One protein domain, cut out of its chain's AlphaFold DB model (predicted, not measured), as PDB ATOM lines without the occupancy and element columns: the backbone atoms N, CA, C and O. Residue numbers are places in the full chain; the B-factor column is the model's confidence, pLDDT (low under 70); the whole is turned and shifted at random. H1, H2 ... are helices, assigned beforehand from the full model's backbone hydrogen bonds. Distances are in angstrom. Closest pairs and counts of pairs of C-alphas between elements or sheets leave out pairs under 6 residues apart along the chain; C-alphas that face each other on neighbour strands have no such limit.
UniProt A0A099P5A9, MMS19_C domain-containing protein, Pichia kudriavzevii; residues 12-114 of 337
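This is residues 12 to 114 of the 337 residues of the protein "MMS19_C domain-containing protein" of Pichia kudriavzevii (UniProt A0A099P5A9). Picture a compact helical body with H4 in its middle: H1, H2 and H3 gather on one side of it, H5 and H6 on the other. H1, H2, H4, H5 and H6 form a bundle, partly aligned and partly crossed, and H3 packs on H1 and H4. The 103 printed residues include six named helices, H1 to H6 in chain order, and no named strand; the class is all helix. The radius of gyration of the C-alphas is 13.0 A, and the rounded outline spans 36 by 28 by 28 A.

Look first at H1, residues 17 to 30, and H2, residues 38 to 51: this helical hairpin touches at C-alphas 21 and 45, its closest, 6.7 A apart, at a shallow tilt of 20 degrees, opposite ways. H1, with residues 18 to 22 alone, touches H3, residues 55 to 62; their closest C-alphas, 22 and 61, are 5.6 A apart. The hub is H4, residues 69 to 82, touching the five other helices. It touches H2 at a steep tilt of 40 degrees, the same way; C-alphas 50 and 79, the closest, are 4.1 A apart. H5, residues 86 to 98, touches H4 with residues 88 to 92 alone; the closest C-alphas, 81 and 89, are 5.8 A apart. H6, residues 101 to 112, touches H4 with residues 107 to 111 alone; C-alphas 78 and 111, the closest, are 5.9 A apart. H1 and H2 are apart from H5 and H6. Every O i to N i+4 pair is within hydrogen-bond range in H2, H3, H4 and H6, against 9 of 10 in H1 and 7 of 9 in H5.

Find C-alpha 17 at (26.644, -13.881, -4.381), where H1 begins its 19.8 A. H2 is 20.3 A long, H3 10.5 A, H4 20.1 A, H5 18.9 A and H6 16.1 A, ending at C-alpha 112, (8.464, -12.499, 13.454).

The farthest C-alphas, 14 and 101, are 41.0 A apart. The printed part has no cut and no long link; residues 31 to 36 stand free. Mean pLDDT of the printed part is 76.4, with residues 12 to 37, 39 to 41, 63 to 69 and 113 to 114 under 70.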
ATOM      1  N   LYS A  12      30.511 -19.289  -2.155       53.75
ATOM      2  CA  LYS A  12      31.143 -17.968  -2.299       53.75
ATOM      3  C   LYS A  12      32.428 -18.000  -3.143       53.75
ATOM      4  O   LYS A  12      32.767 -17.002  -3.760       53.75
ATOM      5  N   SER A  13      33.105 -19.151  -3.222       54.12
ATOM      6  CA  SER A  13      34.294 -19.344  -4.071       54.12
ATOM      7  C   SER A  13      33.974 -19.587  -5.554       54.12
ATOM      8  O   SER A  13      34.875 -19.573  -6.388       54.12
ATOM      9  N   ARG A  14      32.704 -19.849  -5.894       51.50
ATOM     10  CA  ARG A  14      32.269 -20.266  -7.243       51.50
ATOM     11  C   ARG A  14      31.184 -19.385  -7.846       51.50
ATOM     12  O   ARG A  14      30.962 -19.441  -9.049       51.50
ATOM     13  N   VAL A  15      30.477 -18.633  -7.012       57.72
ATOM     14  CA  VAL A  15      29.336 -17.811  -7.396       57.72
ATOM     15  C   VAL A  15      29.517 -16.442  -6.766       57.72
ATOM     16  O   VAL A  15      29.674 -16.334  -5.548       57.72
ATOM     17  N   ASP A  16      29.454 -15.402  -7.594       66.94
ATOM     18  CA  ASP A  16      29.312 -14.037  -7.105       66.94
ATOM     19  C   ASP A  16      27.915 -13.886  -6.487       66.94
ATOM     20  O   ASP A  16      26.895 -13.773  -7.170       66.94
ATOM     21  N   MET A  17      27.878 -13.947  -5.159       66.25
ATOM     22  CA  MET A  17      26.644 -13.881  -4.381       66.25
ATOM     23  C   MET A  17      25.988 -12.498  -4.440       66.25
ATOM     24  O   MET A  17      24.770 -12.405  -4.280       66.25
ATOM     25  N   VAL A  18      26.764 -11.442  -4.704       66.50
ATOM     26  CA  VAL A  18      26.244 -10.083  -4.893       66.50
ATOM     27  C   VAL A  18      25.526 -10.000  -6.234       66.50
ATOM     28  O   VAL A  18      24.389  -9.530  -6.300       66.50
ATOM     29  N   LEU A  19      26.144 -10.526  -7.294       65.94
ATOM     30  CA  LEU A  19      25.528 -10.596  -8.618       65.94
ATOM     31  C   LEU A  19      24.270 -11.479  -8.615       65.94
ATOM     32  O   LEU A  19      23.246 -11.089  -9.176       65.94
ATOM     33  N   LEU A  20      24.304 -12.625  -7.927       65.56
ATOM     34  CA  LEU A  20      23.127 -13.479  -7.744       65.56
ATOM     35  C   LEU A  20      21.995 -12.735  -7.016       65.56
ATOM     36  O   LEU A  20      20.851 -12.781  -7.464       65.56
ATOM     37  N   GLY A  21      22.309 -12.011  -5.936       64.06
ATOM     38  CA  GLY A  21      21.341 -11.175  -5.223       64.06
ATOM     39  C   GLY A  21      20.707 -10.108  -6.123       64.06
ATOM     40  O   GLY A  21      19.486  -9.933  -6.102       64.06
ATOM     41  N   LYS A  22      21.503  -9.451  -6.978       67.94
ATOM     42  CA  LYS A  22      21.007  -8.483  -7.973       67.94
ATOM     43  C   LYS A  22      20.077  -9.135  -8.999       67.94
ATOM     44  O   LYS A  22      19.002  -8.598  -9.254       67.94
ATOM     45  N   HIS A  23      20.433 -10.305  -9.529       68.12
ATOM     46  CA  HIS A  23      19.587 -11.031 -10.484       68.12
ATOM     47  C   HIS A  23      18.253 -11.482  -9.877       68.12
ATOM     48  O   HIS A  23      17.206 -11.271 -10.487       68.12
ATOM     49  N   LEU A  24      18.268 -12.044  -8.664       66.94
ATOM     50  CA  LEU A  24      17.036 -12.425  -7.958       66.94
ATOM     51  C   LEU A  24      16.142 -11.210  -7.679       66.94
ATOM     52  O   LEU A  24      14.918 -11.319  -7.719       66.94
ATOM     53  N   SER A  25      16.752 -10.046  -7.444       67.62
ATOM     54  CA  SER A  25      16.022  -8.794  -7.244       67.62
ATOM     55  C   SER A  25      15.361  -8.306  -8.532       67.62
ATOM     56  O   SER A  25      14.171  -7.996  -8.528       67.62
ATOM     57  N   MET A  26      16.098  -8.306  -9.647       68.88
ATOM     58  CA  MET A  26      15.562  -7.943 -10.965       68.88
ATOM     59  C   MET A  26      14.408  -8.852 -11.386       68.88
ATOM     60  O   MET A  26      13.439  -8.364 -11.954       68.88
ATOM     61  N   TYR A  27      14.460 -10.142 -11.052       69.50
ATOM     62  CA  TYR A  27      13.385 -11.077 -11.378       69.50
ATOM     63  C   TYR A  27      12.039 -10.677 -10.764       69.50
ATOM     64  O   TYR A  27      11.023 -10.636 -11.454       69.50
ATOM     65  N   ILE A  28      12.030 -10.375  -9.462       66.56
ATOM     66  CA  ILE A  28      10.800  -9.996  -8.755       66.56
ATOM     67  C   ILE A  28      10.246  -8.674  -9.285       66.56
ATOM     68  O   ILE A  28       9.030  -8.514  -9.352       66.56
ATOM     69  N   VAL A  29      11.124  -7.753  -9.684       67.38
ATOM     70  CA  VAL A  29      10.739  -6.456 -10.256       67.38
ATOM     71  C   VAL A  29      10.187  -6.609 -11.675       67.38
ATOM     72  O   VAL A  29       9.176  -5.998 -12.010       67.38
ATOM     73  N   ASN A  30      10.824  -7.439 -12.503       68.44
ATOM     74  CA  ASN A  30      10.480  -7.597 -13.918       68.44
ATOM     75  C   ASN A  30       9.394  -8.652 -14.167       68.44
ATOM     76  O   ASN A  30       8.906  -8.765 -15.290       68.44
ATOM     77  N   ASN A  31       9.012  -9.415 -13.137       64.38
ATOM     78  CA  ASN A  31       8.009 -10.478 -13.209       64.38
ATOM     79  C   ASN A  31       8.310 -11.494 -14.331       64.38
ATOM     80  O   ASN A  31       7.413 -11.969 -15.030       64.38
ATOM     81  N   GLU A  32       9.597 -11.785 -14.537       61.72
ATOM     82  CA  GLU A  32      10.056 -12.745 -15.543       61.72
ATOM     83  C   GLU A  32       9.539 -14.158 -15.213       61.72
ATOM     84  O   GLU A  32       9.118 -14.437 -14.096       61.72
ATOM     85  N   VAL A  33       9.536 -15.079 -16.180       55.34
ATOM     86  CA  VAL A  33       9.055 -16.454 -15.961       55.34
ATOM     87  C   VAL A  33      10.242 -17.361 -15.634       55.34
ATOM     88  O   VAL A  33      10.935 -17.831 -16.533       55.34
ATOM     89  N   LEU A  34      10.485 -17.618 -14.346       57.62
ATOM     90  CA  LEU A  34      11.372 -18.690 -13.882       57.62
ATOM     91  C   LEU A  34      10.536 -19.911 -13.475       57.62
ATOM     92  O   LEU A  34       9.375 -19.773 -13.090       57.62
ATOM     93  N   PRO A  35      11.139 -21.113 -13.442       60.09
ATOM     94  CA  PRO A  35      10.543 -22.288 -12.804       60.09
ATOM     95  C   PRO A  35      10.530 -22.186 -11.262       60.09
ATOM     96  O   PRO A  35      10.523 -23.210 -10.586       60.09
ATOM     97  N   LEU A  36      10.588 -20.971 -10.704       58.62
ATOM     98  CA  LEU A  36      10.650 -20.686  -9.272       58.62
ATOM     99  C   LEU A  36       9.499 -19.763  -8.878       58.62
ATOM    100  O   LEU A  36       9.220 -18.757  -9.535       58.62
ATOM    101  N   THR A  37       8.857 -20.088  -7.765       64.50
ATOM    102  CA  THR A  37       7.825 -19.255  -7.151       64.50
ATOM    103  C   THR A  37       8.440 -18.010  -6.505       64.50
ATOM    104  O   THR A  37       9.602 -17.995  -6.089       64.50
ATOM    105  N   ARG A  38       7.638 -16.946  -6.357       70.00
ATOM    106  CA  ARG A  38       8.058 -15.719  -5.653       70.00
ATOM    107  C   ARG A  38       8.564 -16.024  -4.242       70.00
ATOM    108  O   ARG A  38       9.579 -15.472  -3.832       70.00
ATOM    109  N   LEU A  39       7.888 -16.914  -3.512       69.38
ATOM    110  CA  LEU A  39       8.313 -17.290  -2.167       69.38
ATOM    111  C   LEU A  39       9.678 -17.980  -2.183       69.38
ATOM    112  O   LEU A  39      10.542 -17.602  -1.398       69.38
ATOM    113  N   GLU A  40       9.913 -18.931  -3.088       67.19
ATOM    114  CA  GLU A  40      11.209 -19.618  -3.174       67.19
ATOM    115  C   GLU A  40      12.371 -18.641  -3.376       67.19
ATOM    116  O   GLU A  40      13.439 -18.811  -2.784       67.19
ATOM    117  N   ILE A  41      12.143 -17.576  -4.145       68.12
ATOM    118  CA  ILE A  41      13.126 -16.512  -4.356       68.12
ATOM    119  C   ILE A  41      13.349 -15.706  -3.078       68.12
ATOM    120  O   ILE A  41      14.497 -15.511  -2.677       68.12
ATOM    121  N   LEU A  42      12.280 -15.279  -2.404       73.50
ATOM    122  CA  LEU A  42      12.364 -14.514  -1.156       73.50
ATOM    123  C   LEU A  42      13.100 -15.290  -0.054       73.50
ATOM    124  O   LEU A  42      14.019 -14.762   0.580       73.50
ATOM    125  N   VAL A  43      12.769 -16.569   0.135       72.50
ATOM    126  CA  VAL A  43      13.471 -17.401   1.117       72.50
ATOM    127  C   VAL A  43      14.914 -17.673   0.665       72.50
ATOM    128  O   VAL A  43      15.832 -17.614   1.483       72.50
ATOM    129  N   GLY A  44      15.155 -17.891  -0.633       72.12
ATOM    130  CA  GLY A  44      16.501 -18.033  -1.196       72.12
ATOM    131  C   GLY A  44      17.403 -16.828  -0.904       72.12
ATOM    132  O   GLY A  44      18.542 -17.002  -0.464       72.12
ATOM    133  N   VAL A  45      16.878 -15.610  -1.052       77.56
ATOM    134  CA  VAL A  45      17.580 -14.367  -0.689       77.56
ATOM    135  C   VAL A  45      17.938 -14.361   0.797       77.56
ATOM    136  O   VAL A  45      19.092 -14.103   1.145       77.56
ATOM    137  N   SER A  46      17.006 -14.732   1.677       79.06
ATOM    138  CA  SER A  46      17.282 -14.829   3.116       79.06
ATOM    139  C   SER A  46      18.417 -15.809   3.444       79.06
ATOM    140  O   SER A  46      19.293 -15.494   4.251       79.06
ATOM    141  N   VAL A  47      18.476 -16.964   2.771       75.25
ATOM    142  CA  VAL A  47      19.571 -17.941   2.936       75.25
ATOM    143  C   VAL A  47      20.909 -17.370   2.495       75.25
ATOM    144  O   VAL A  47      21.909 -17.540   3.200       75.25
ATOM    145  N   ILE A  48      20.942 -16.711   1.336       76.69
ATOM    146  CA  ILE A  48      22.167 -16.119   0.791       76.69
ATOM    147  C   ILE A  48      22.708 -15.069   1.768       76.69
ATOM    148  O   ILE A  48      23.897 -15.090   2.099       76.69
ATOM    149  N   PHE A  49      21.833 -14.217   2.302       83.94
ATOM    150  CA  PHE A  49      22.205 -13.219   3.302       83.94
ATOM    151  C   PHE A  49      22.613 -13.820   4.644       83.94
ATOM    152  O   PHE A  49      23.595 -13.388   5.248       83.94
ATOM    153  N   ASN A  50      21.933 -14.868   5.101       81.94
ATOM    154  CA  ASN A  50      22.326 -15.542   6.329       81.94
ATOM    155  C   ASN A  50      23.735 -16.146   6.209       81.94
ATOM    156  O   ASN A  50      24.572 -15.931   7.087       81.94
ATOM    157  N   LYS A  51      24.016 -16.844   5.104       77.25
ATOM    158  CA  LYS A  51      25.199 -17.703   4.981       77.25
ATOM    159  C   LYS A  51      26.413 -17.045   4.328       77.25
ATOM    160  O   LYS A  51      27.536 -17.377   4.697       77.25
ATOM    161  N   TYR A  52      26.214 -16.155   3.357       79.12
ATOM    162  CA  TYR A  52      27.297 -15.703   2.477       79.12
ATOM    163  C   TYR A  52      27.509 -14.191   2.455       79.12
ATOM    164  O   TYR A  52      28.643 -13.757   2.222       79.12
ATOM    165  N   LEU A  53      26.457 -13.404   2.695       83.56
ATOM    166  CA  LEU A  53      26.512 -11.946   2.593       83.56
ATOM    167  C   LEU A  53      26.470 -11.240   3.957       83.56
ATOM    168  O   LEU A  53      26.124 -11.812   4.997       83.56
ATOM    169  N   SER A  54      26.867  -9.977   3.927       89.31
ATOM    170  CA  SER A  54      26.906  -9.028   5.036       89.31
ATOM    171  C   SER A  54      25.965  -7.849   4.777       89.31
ATOM    172  O   SER A  54      25.387  -7.722   3.695       89.31
ATOM    173  N   LEU A  55      25.830  -6.950   5.754       87.88
ATOM    174  CA  LEU A  55      25.101  -5.703   5.535       87.88
ATOM    175  C   LEU A  55      25.783  -4.786   4.500       87.88
ATOM    176  O   LEU A  55      25.094  -4.081   3.773       87.88
ATOM    177  N   GLY A  56      27.113  -4.825   4.357       86.50
ATOM    178  CA  GLY A  56      27.794  -4.063   3.299       86.50
ATOM    179  C   GLY A  56      27.354  -4.500   1.896       86.50
ATOM    180  O   GLY A  56      27.137  -3.676   1.010       86.50
ATOM    181  N   ASP A  57      27.128  -5.804   1.719       87.31
ATOM    182  CA  ASP A  57      26.607  -6.358   0.469       87.31
ATOM    183  C   ASP A  57      25.140  -5.964   0.251       87.31
ATOM    184  O   ASP A  57      24.744  -5.699  -0.884       87.31
ATOM    185  N   PHE A  58      24.346  -5.874   1.325       87.56
ATOM    186  CA  PHE A  58      22.953  -5.424   1.271       87.56
ATOM    187  C   PHE A  58      22.830  -4.067   0.571       87.56
ATOM    188  O   PHE A  58      22.055  -3.929  -0.376       87.56
ATOM    189  N   ASP A  59      23.634  -3.087   0.988       83.12
ATOM    190  CA  ASP A  59      23.590  -1.729   0.432       83.12
ATOM    191  C   ASP A  59      24.028  -1.689  -1.033       83.12
ATOM    192  O   ASP A  59      23.489  -0.922  -1.828       83.12
ATOM    193  N   SER A  60      24.950  -2.574  -1.420       81.06
ATOM    194  CA  SER A  60      25.406  -2.709  -2.808       81.06
ATOM    195  C   SER A  60      24.365  -3.337  -3.748       81.06
ATOM    196  O   SER A  60      24.400  -3.100  -4.961       81.06
ATOM    197  N   ILE A  61      23.465  -4.166  -3.206       79.06
ATOM    198  CA  ILE A  61      22.438  -4.898  -3.961       79.06
ATOM    199  C   ILE A  61      21.158  -4.069  -4.051       79.06
ATOM    200  O   ILE A  61      20.537  -4.024  -5.110       79.06
ATOM    201  N   PHE A  62      20.786  -3.401  -2.958       80.12
ATOM    202  CA  PHE A  62      19.500  -2.717  -2.813       80.12
ATOM    203  C   PHE A  62      19.604  -1.187  -2.735       80.12
ATOM    204  O   PHE A  62      18.616  -0.529  -2.404       80.12
ATOM    205  N   GLY A  63      20.784  -0.618  -2.998       62.09
ATOM    206  CA  GLY A  63      21.051   0.816  -2.913       62.09
ATOM    207  C   GLY A  63      20.109   1.655  -3.780       62.09
ATOM    208  O   GLY A  63      20.259   1.701  -4.995       62.09
ATOM    209  N   VAL A  64      19.181   2.340  -3.100       53.81
ATOM    210  CA  VAL A  64      18.181   3.313  -3.587       53.81
ATOM    211  C   VAL A  64      17.181   2.754  -4.602       53.81
ATOM    212  O   VAL A  64      17.288   3.027  -5.794       53.81
ATOM    213  N   VAL A  65      16.155   2.032  -4.137       48.22
ATOM    214  CA  VAL A  65      14.993   1.732  -4.990       48.22
ATOM    215  C   VAL A  65      13.692   1.602  -4.186       48.22
ATOM    216  O   VAL A  65      13.668   0.950  -3.145       48.22
ATOM    217  N   ASP A  66      12.618   2.208  -4.705       51.22
ATOM    218  CA  ASP A  66      11.235   2.125  -4.212       51.22
ATOM    219  C   ASP A  66      10.477   0.930  -4.831       51.22
ATOM    220  O   ASP A  66      10.710   0.562  -5.983       51.22
ATOM    221  N   GLY A  67       9.512   0.356  -4.098       59.44
ATOM    222  CA  GLY A  67       8.542  -0.624  -4.629       59.44
ATOM    223  C   GLY A  67       8.706  -2.059  -4.105       59.44
ATOM    224  O   GLY A  67       9.015  -2.259  -2.934       59.44
ATOM    225  N   ASP A  68       8.489  -3.073  -4.959       55.62
ATOM    226  CA  ASP A  68       8.579  -4.522  -4.637       55.62
ATOM    227  C   ASP A  68       9.941  -4.966  -4.060       55.62
ATOM    228  O   ASP A  68      10.076  -6.042  -3.470       55.62
ATOM    229  N   ILE A  69      10.943  -4.100  -4.178       65.19
ATOM    230  CA  ILE A  69      12.270  -4.245  -3.587       65.19
ATOM    231  C   ILE A  69      12.224  -4.165  -2.055       65.19
ATOM    232  O   ILE A  69      13.048  -4.796  -1.400       65.19
ATOM    233  N   GLU A  70      11.230  -3.500  -1.459       77.25
ATOM    234  CA  GLU A  70      11.063  -3.439   0.002       77.25
ATOM    235  C   GLU A  70      10.828  -4.828   0.626       77.25
ATOM    236  O   GLU A  70      11.354  -5.140   1.695       77.25
ATOM    237  N   GLU A  71      10.050  -5.699  -0.030       78.56
ATOM    238  CA  GLU A  71       9.810  -7.060   0.469       78.56
ATOM    239  C   GLU A  71      11.083  -7.910   0.373       78.56
ATOM    240  O   GLU A  71      11.443  -8.600   1.322       78.56
ATOM    241  N   LEU A  72      11.815  -7.798  -0.733       79.94
ATOM    242  CA  LEU A  72      13.126  -8.428  -0.898       79.94
ATOM    243  C   LEU A  72      14.136  -7.971   0.157       79.94
ATOM    244  O   LEU A  72      14.816  -8.804   0.761       79.94
ATOM    245  N   GLN A  73      14.201  -6.664   0.408       87.12
ATOM    246  CA  GLN A  73      15.028  -6.067   1.452       87.12
ATOM    247  C   GLN A  73      14.681  -6.650   2.828       87.12
ATOM    248  O   GLN A  73      15.578  -7.013   3.586       87.12
ATOM    249  N   LEU A  74      13.393  -6.815   3.143       86.88
ATOM    250  CA  LEU A  74      12.957  -7.437   4.398       86.88
ATOM    251  C   LEU A  74      13.440  -8.886   4.537       86.88
ATOM    252  O   LEU A  74      13.941  -9.260   5.596       86.88
ATOM    253  N   TRP A  75      13.349  -9.692   3.478       84.69
ATOM    254  CA  TRP A  75      13.825 -11.081   3.496       84.69
ATOM    255  C   TRP A  75      15.354 -11.196   3.570       84.69
ATOM    256  O   TRP A  75      15.881 -12.073   4.263       84.69
ATOM    257  N   ALA A  76      16.078 -10.283   2.925       87.94
ATOM    258  CA  ALA A  76      17.526 -10.168   3.064       87.94
ATOM    259  C   ALA A  76      17.931  -9.787   4.501       87.94
ATOM    260  O   ALA A  76      18.771 -10.460   5.106       87.94
ATOM    261  N   LEU A  77      17.278  -8.772   5.085       90.81
ATOM    262  CA  LEU A  77      17.475  -8.386   6.486       90.81
ATOM    263  C   LEU A  77      17.142  -9.538   7.432       90.81
ATOM    264  O   LEU A  77      17.901  -9.773   8.366       90.81
ATOM    265  N   TYR A  78      16.080 -10.304   7.170       86.50
ATOM    266  CA  TYR A  78      15.729 -11.474   7.979       86.50
ATOM    267  C   TYR A  78      16.890 -12.471   8.078       86.50
ATOM    268  O   TYR A  78      17.231 -12.932   9.169       86.50
ATOM    269  N   GLY A  79      17.562 -12.734   6.952       82.25
ATOM    270  CA  GLY A  79      18.744 -13.595   6.905       82.25
ATOM    271  C   GLY A  79      19.867 -13.111   7.827       82.25
ATOM    272  O   GLY A  79      20.451 -13.907   8.567       82.25
ATOM    273  N   LEU A  80      20.142 -11.805   7.822       90.12
ATOM    274  CA  LEU A  80      21.168 -11.175   8.662       90.12
ATOM    275  C   LEU A  80      20.766 -11.110  10.146       90.12
ATOM    276  O   LEU A  80      21.569 -11.408  11.032       90.12
ATOM    277  N   ILE A  81      19.507 -10.787  10.430       88.69
ATOM    278  CA  ILE A  81      18.956 -10.704  11.787       88.69
ATOM    279  C   ILE A  81      19.033 -12.061  12.486       88.69
ATOM    280  O   ILE A  81      19.443 -12.127  13.644       88.69
ATOM    281  N   MET A  82      18.717 -13.161  11.790       80.94
ATOM    282  CA  MET A  82      18.765 -14.507  12.374       80.94
ATOM    283  C   MET A  82      20.152 -14.883  12.925       80.94
ATOM    284  O   MET A  82      20.232 -15.646  13.890       80.94
ATOM    285  N   LYS A  83      21.245 -14.319  12.387       83.06
ATOM    286  CA  LYS A  83      22.613 -14.515  12.911       83.06
ATOM    287  C   LYS A  83      23.048 -13.466  13.949       83.06
ATOM    288  O   LYS A  83      24.214 -13.474  14.345       83.06
ATOM    289  N   CYS A  84      22.116 -12.634  14.422       83.69
ATOM    290  CA  CYS A  84      22.314 -11.471  15.297       83.69
ATOM    291  C   CYS A  84      23.288 -10.429  14.739       83.69
ATOM    292  O   CYS A  84      24.143  -9.934  15.471       83.69
ATOM    293  N   ASP A  85      23.169 -10.096  13.455       93.25
ATOM    294  CA  ASP A  85      23.842  -8.916  12.915       93.25
ATOM    295  C   ASP A  85      23.213  -7.640  13.521       93.25
ATOM    296  O   ASP A  85      22.017  -7.373  13.355       93.25
ATOM    297  N   GLU A  86      24.005  -6.894  14.296       93.31
ATOM    298  CA  GLU A  86      23.556  -5.709  15.040       93.31
ATOM    299  C   GLU A  86      23.149  -4.573  14.100       93.31
ATOM    300  O   GLU A  86      22.090  -3.972  14.268       93.31
ATOM    301  N   HIS A  87      23.929  -4.342  13.045       94.25
ATOM    302  CA  HIS A  87      23.641  -3.291  12.077       94.25
ATOM    303  C   HIS A  87      22.406  -3.624  11.231       94.25
ATOM    304  O   HIS A  87      21.622  -2.733  10.903       94.25
ATOM    305  N   ALA A  88      22.179  -4.902  10.904       93.62
ATOM    306  CA  ALA A  88      20.944  -5.321  10.240       93.62
ATOM    307  C   ALA A  88      19.719  -5.148  11.149       93.62
ATOM    308  O   ALA A  88      18.653  -4.745  10.677       93.62
ATOM    309  N   THR A  89      19.879  -5.414  12.449       94.12
ATOM    310  CA  THR A  89      18.839  -5.181  13.463       94.12
ATOM    311  C   THR A  89      18.483  -3.700  13.539       94.12
ATOM    312  O   THR A  89      17.311  -3.342  13.413       94.12
ATOM    313  N   GLU A  90      19.490  -2.834  13.658       94.62
ATOM    314  CA  GLU A  90      19.314  -1.382  13.632       94.62
ATOM    315  C   GLU A  90      18.622  -0.927  12.343       94.62
ATOM    316  O   GLU A  90      17.630  -0.197  12.396       94.62
ATOM    317  N   LYS A  91      19.100  -1.389  11.181       93.06
ATOM    318  CA  LYS A  91      18.534  -1.015   9.882       93.06
ATOM    319  C   LYS A  91      17.064  -1.404   9.766       93.06
ATOM    320  O   LYS A  91      16.259  -0.592   9.312       93.06
ATOM    321  N   PHE A  92      16.700  -2.606  10.208       93.44
ATOM    322  CA  PHE A  92      15.311  -3.050  10.241       93.44
ATOM    323  C   PHE A  92      14.450  -2.167  11.148       93.44
ATOM    324  O   PHE A  92      13.403  -1.693  10.709       93.44
ATOM    325  N   VAL A  93      14.893  -1.894  12.378       94.00
ATOM    326  CA  VAL A  93      14.124  -1.058  13.314       94.00
ATOM    327  C   VAL A  93      13.970   0.367  12.783       94.00
ATOM    328  O   VAL A  93      12.868   0.910  12.812       94.00
ATOM    329  N   ARG A  94      15.028   0.960  12.222       91.62
ATOM    330  CA  ARG A  94      14.943   2.285  11.590       91.62
ATOM    331  C   ARG A  94      13.995   2.280  10.394       91.62
ATOM    332  O   ARG A  94      13.207   3.209  10.253       91.62
ATOM    333  N   MET A  95      13.985   1.222   9.588       90.50
ATOM    334  CA  MET A  95      13.032   1.082   8.486       90.50
ATOM    335  C   MET A  95      11.576   1.031   8.982       90.50
ATOM    336  O   MET A  95      10.695   1.612   8.353       90.50
ATOM    337  N   LEU A  96      11.295   0.427  10.143       91.31
ATOM    338  CA  LEU A  96       9.943   0.452  10.726       91.31
ATOM    339  C   LEU A  96       9.456   1.868  11.066       91.31
ATOM    340  O   LEU A  96       8.245   2.070  11.109       91.31
ATOM    341  N   THR A  97      10.358   2.830  11.285       89.62
ATOM    342  CA  THR A  97       9.990   4.233  11.554       89.62
ATOM    343  C   THR A  97       9.644   5.022  10.292       89.62
ATOM    344  O   THR A  97       8.929   6.016  10.380       89.62
ATOM    345  N   THR A  98      10.129   4.594   9.121       87.62
ATOM    346  CA  THR A  98       9.962   5.321   7.850       87.62
ATOM    347  C   THR A  98       8.871   4.734   6.962       87.62
ATOM    348  O   THR A  98       8.266   5.449   6.163       87.62
ATOM    349  N   LEU A  99       8.598   3.433   7.087       86.94
ATOM    350  CA  LEU A  99       7.495   2.776   6.390       86.94
ATOM    351  C   LEU A  99       6.152   3.360   6.840       86.94
ATOM    352  O   LEU A  99       6.030   3.850   7.947       86.94
ATOM    353  N   ASN A 100       5.096   3.249   6.033       89.31
ATOM    354  CA  ASN A 100       3.748   3.490   6.556       89.31
ATOM    355  C   ASN A 100       3.290   2.321   7.446       89.31
ATOM    356  O   ASN A 100       3.781   1.197   7.322       89.31
ATOM    357  N   PHE A 101       2.285   2.555   8.292       87.12
ATOM    358  CA  PHE A 101       1.812   1.569   9.267       87.12
ATOM    359  C   PHE A 101       1.441   0.195   8.662       87.12
ATOM    360  O   PHE A 101       1.773  -0.852   9.227       87.12
ATOM    361  N   ARG A 102       0.810   0.166   7.478       86.19
ATOM    362  CA  ARG A 102       0.457  -1.090   6.786       86.19
ATOM    363  C   ARG A 102       1.708  -1.874   6.386       86.19
ATOM    364  O   ARG A 102       1.764  -3.083   6.616       86.19
ATOM    365  N   LYS A 103       2.698  -1.195   5.800       86.38
ATOM    366  CA  LYS A 103       3.979  -1.796   5.402       86.38
ATOM    367  C   LYS A 103       4.796  -2.234   6.620       86.38
ATOM    368  O   LYS A 103       5.287  -3.357   6.629       86.38
ATOM    369  N   ALA A 104       4.855  -1.421   7.672       88.62
ATOM    370  CA  ALA A 104       5.535  -1.764   8.921       88.62
ATOM    371  C   ALA A 104       4.915  -3.005   9.592       88.62
ATOM    372  O   ALA A 104       5.632  -3.907  10.018       88.62
ATOM    373  N   THR A 105       3.586  -3.131   9.590       85.19
ATOM    374  CA  THR A 105       2.908  -4.342  10.088       85.19
ATOM    375  C   THR A 105       3.272  -5.582   9.260       85.19
ATOM    376  O   THR A 105       3.524  -6.652   9.817       85.19
ATOM    377  N   LYS A 106       3.338  -5.455   7.925       83.19
ATOM    378  CA  LYS A 106       3.781  -6.549   7.040       83.19
ATOM    379  C   LYS A 106       5.243  -6.926   7.313       83.19
ATOM    380  O   LYS A 106       5.554  -8.109   7.373       83.19
ATOM    381  N   ALA A 107       6.108  -5.940   7.534       86.06
ATOM    382  CA  ALA A 107       7.509  -6.142   7.889       86.06
ATOM    383  C   ALA A 107       7.667  -6.921   9.204       86.06
ATOM    384  O   ALA A 107       8.386  -7.918   9.238       86.06
ATOM    385  N   VAL A 108       6.933  -6.537  10.255       85.38
ATOM    386  CA  VAL A 108       6.888  -7.291  11.521       85.38
ATOM    387  C   VAL A 108       6.417  -8.723  11.281       85.38
ATOM    388  O   VAL A 108       7.048  -9.654  11.767       85.38
ATOM    389  N   SER A 109       5.362  -8.920  10.484       78.88
ATOM    390  CA  SER A 109       4.896 -10.263  10.124       78.88
ATOM    391  C   SER A 109       5.984 -11.084   9.429       78.88
ATOM    392  O   SER A 109       6.179 -12.230   9.801       78.88
ATOM    393  N   ILE A 110       6.701 -10.535   8.447       76.25
ATOM    394  CA  ILE A 110       7.756 -11.272   7.727       76.25
ATOM    395  C   ILE A 110       8.881 -11.702   8.676       76.25
ATOM    396  O   ILE A 110       9.329 -12.841   8.607       76.25
ATOM    397  N   ILE A 111       9.318 -10.807   9.567       80.31
ATOM    398  CA  ILE A 111      10.433 -11.088  10.477       80.31
ATOM    399  C   ILE A 111      10.024 -12.019  11.621       80.31
ATOM    400  O   ILE A 111      10.802 -12.890  12.002       80.31
ATOM    401  N   PHE A 112       8.836 -11.836  12.203       74.44
ATOM    402  CA  PHE A 112       8.464 -12.499  13.454       74.44
ATOM    403  C   PHE A 112       7.492 -13.674  13.302       74.44
ATOM    404  O   PHE A 112       7.501 -14.548  14.182       74.44
ATOM    405  N   ASN A 113       6.678 -13.727  12.237       66.12
ATOM    406  CA  ASN A 113       5.814 -14.884  12.019       66.12
ATOM    407  C   ASN A 113       6.637 -16.083  11.532       66.12
ATOM    408  O   ASN A 113       7.497 -15.948  10.661       66.12
ATOM    409  N   PRO A 114       6.313 -17.294  12.010       51.47
ATOM    410  CA  PRO A 114       6.660 -18.501  11.281       51.47
ATOM    411  C   PRO A 114       6.021 -18.416   9.887       51.47
ATOM    412  O   PRO A 114       4.861 -18.021   9.783       51.47
TER     413      PRO A 114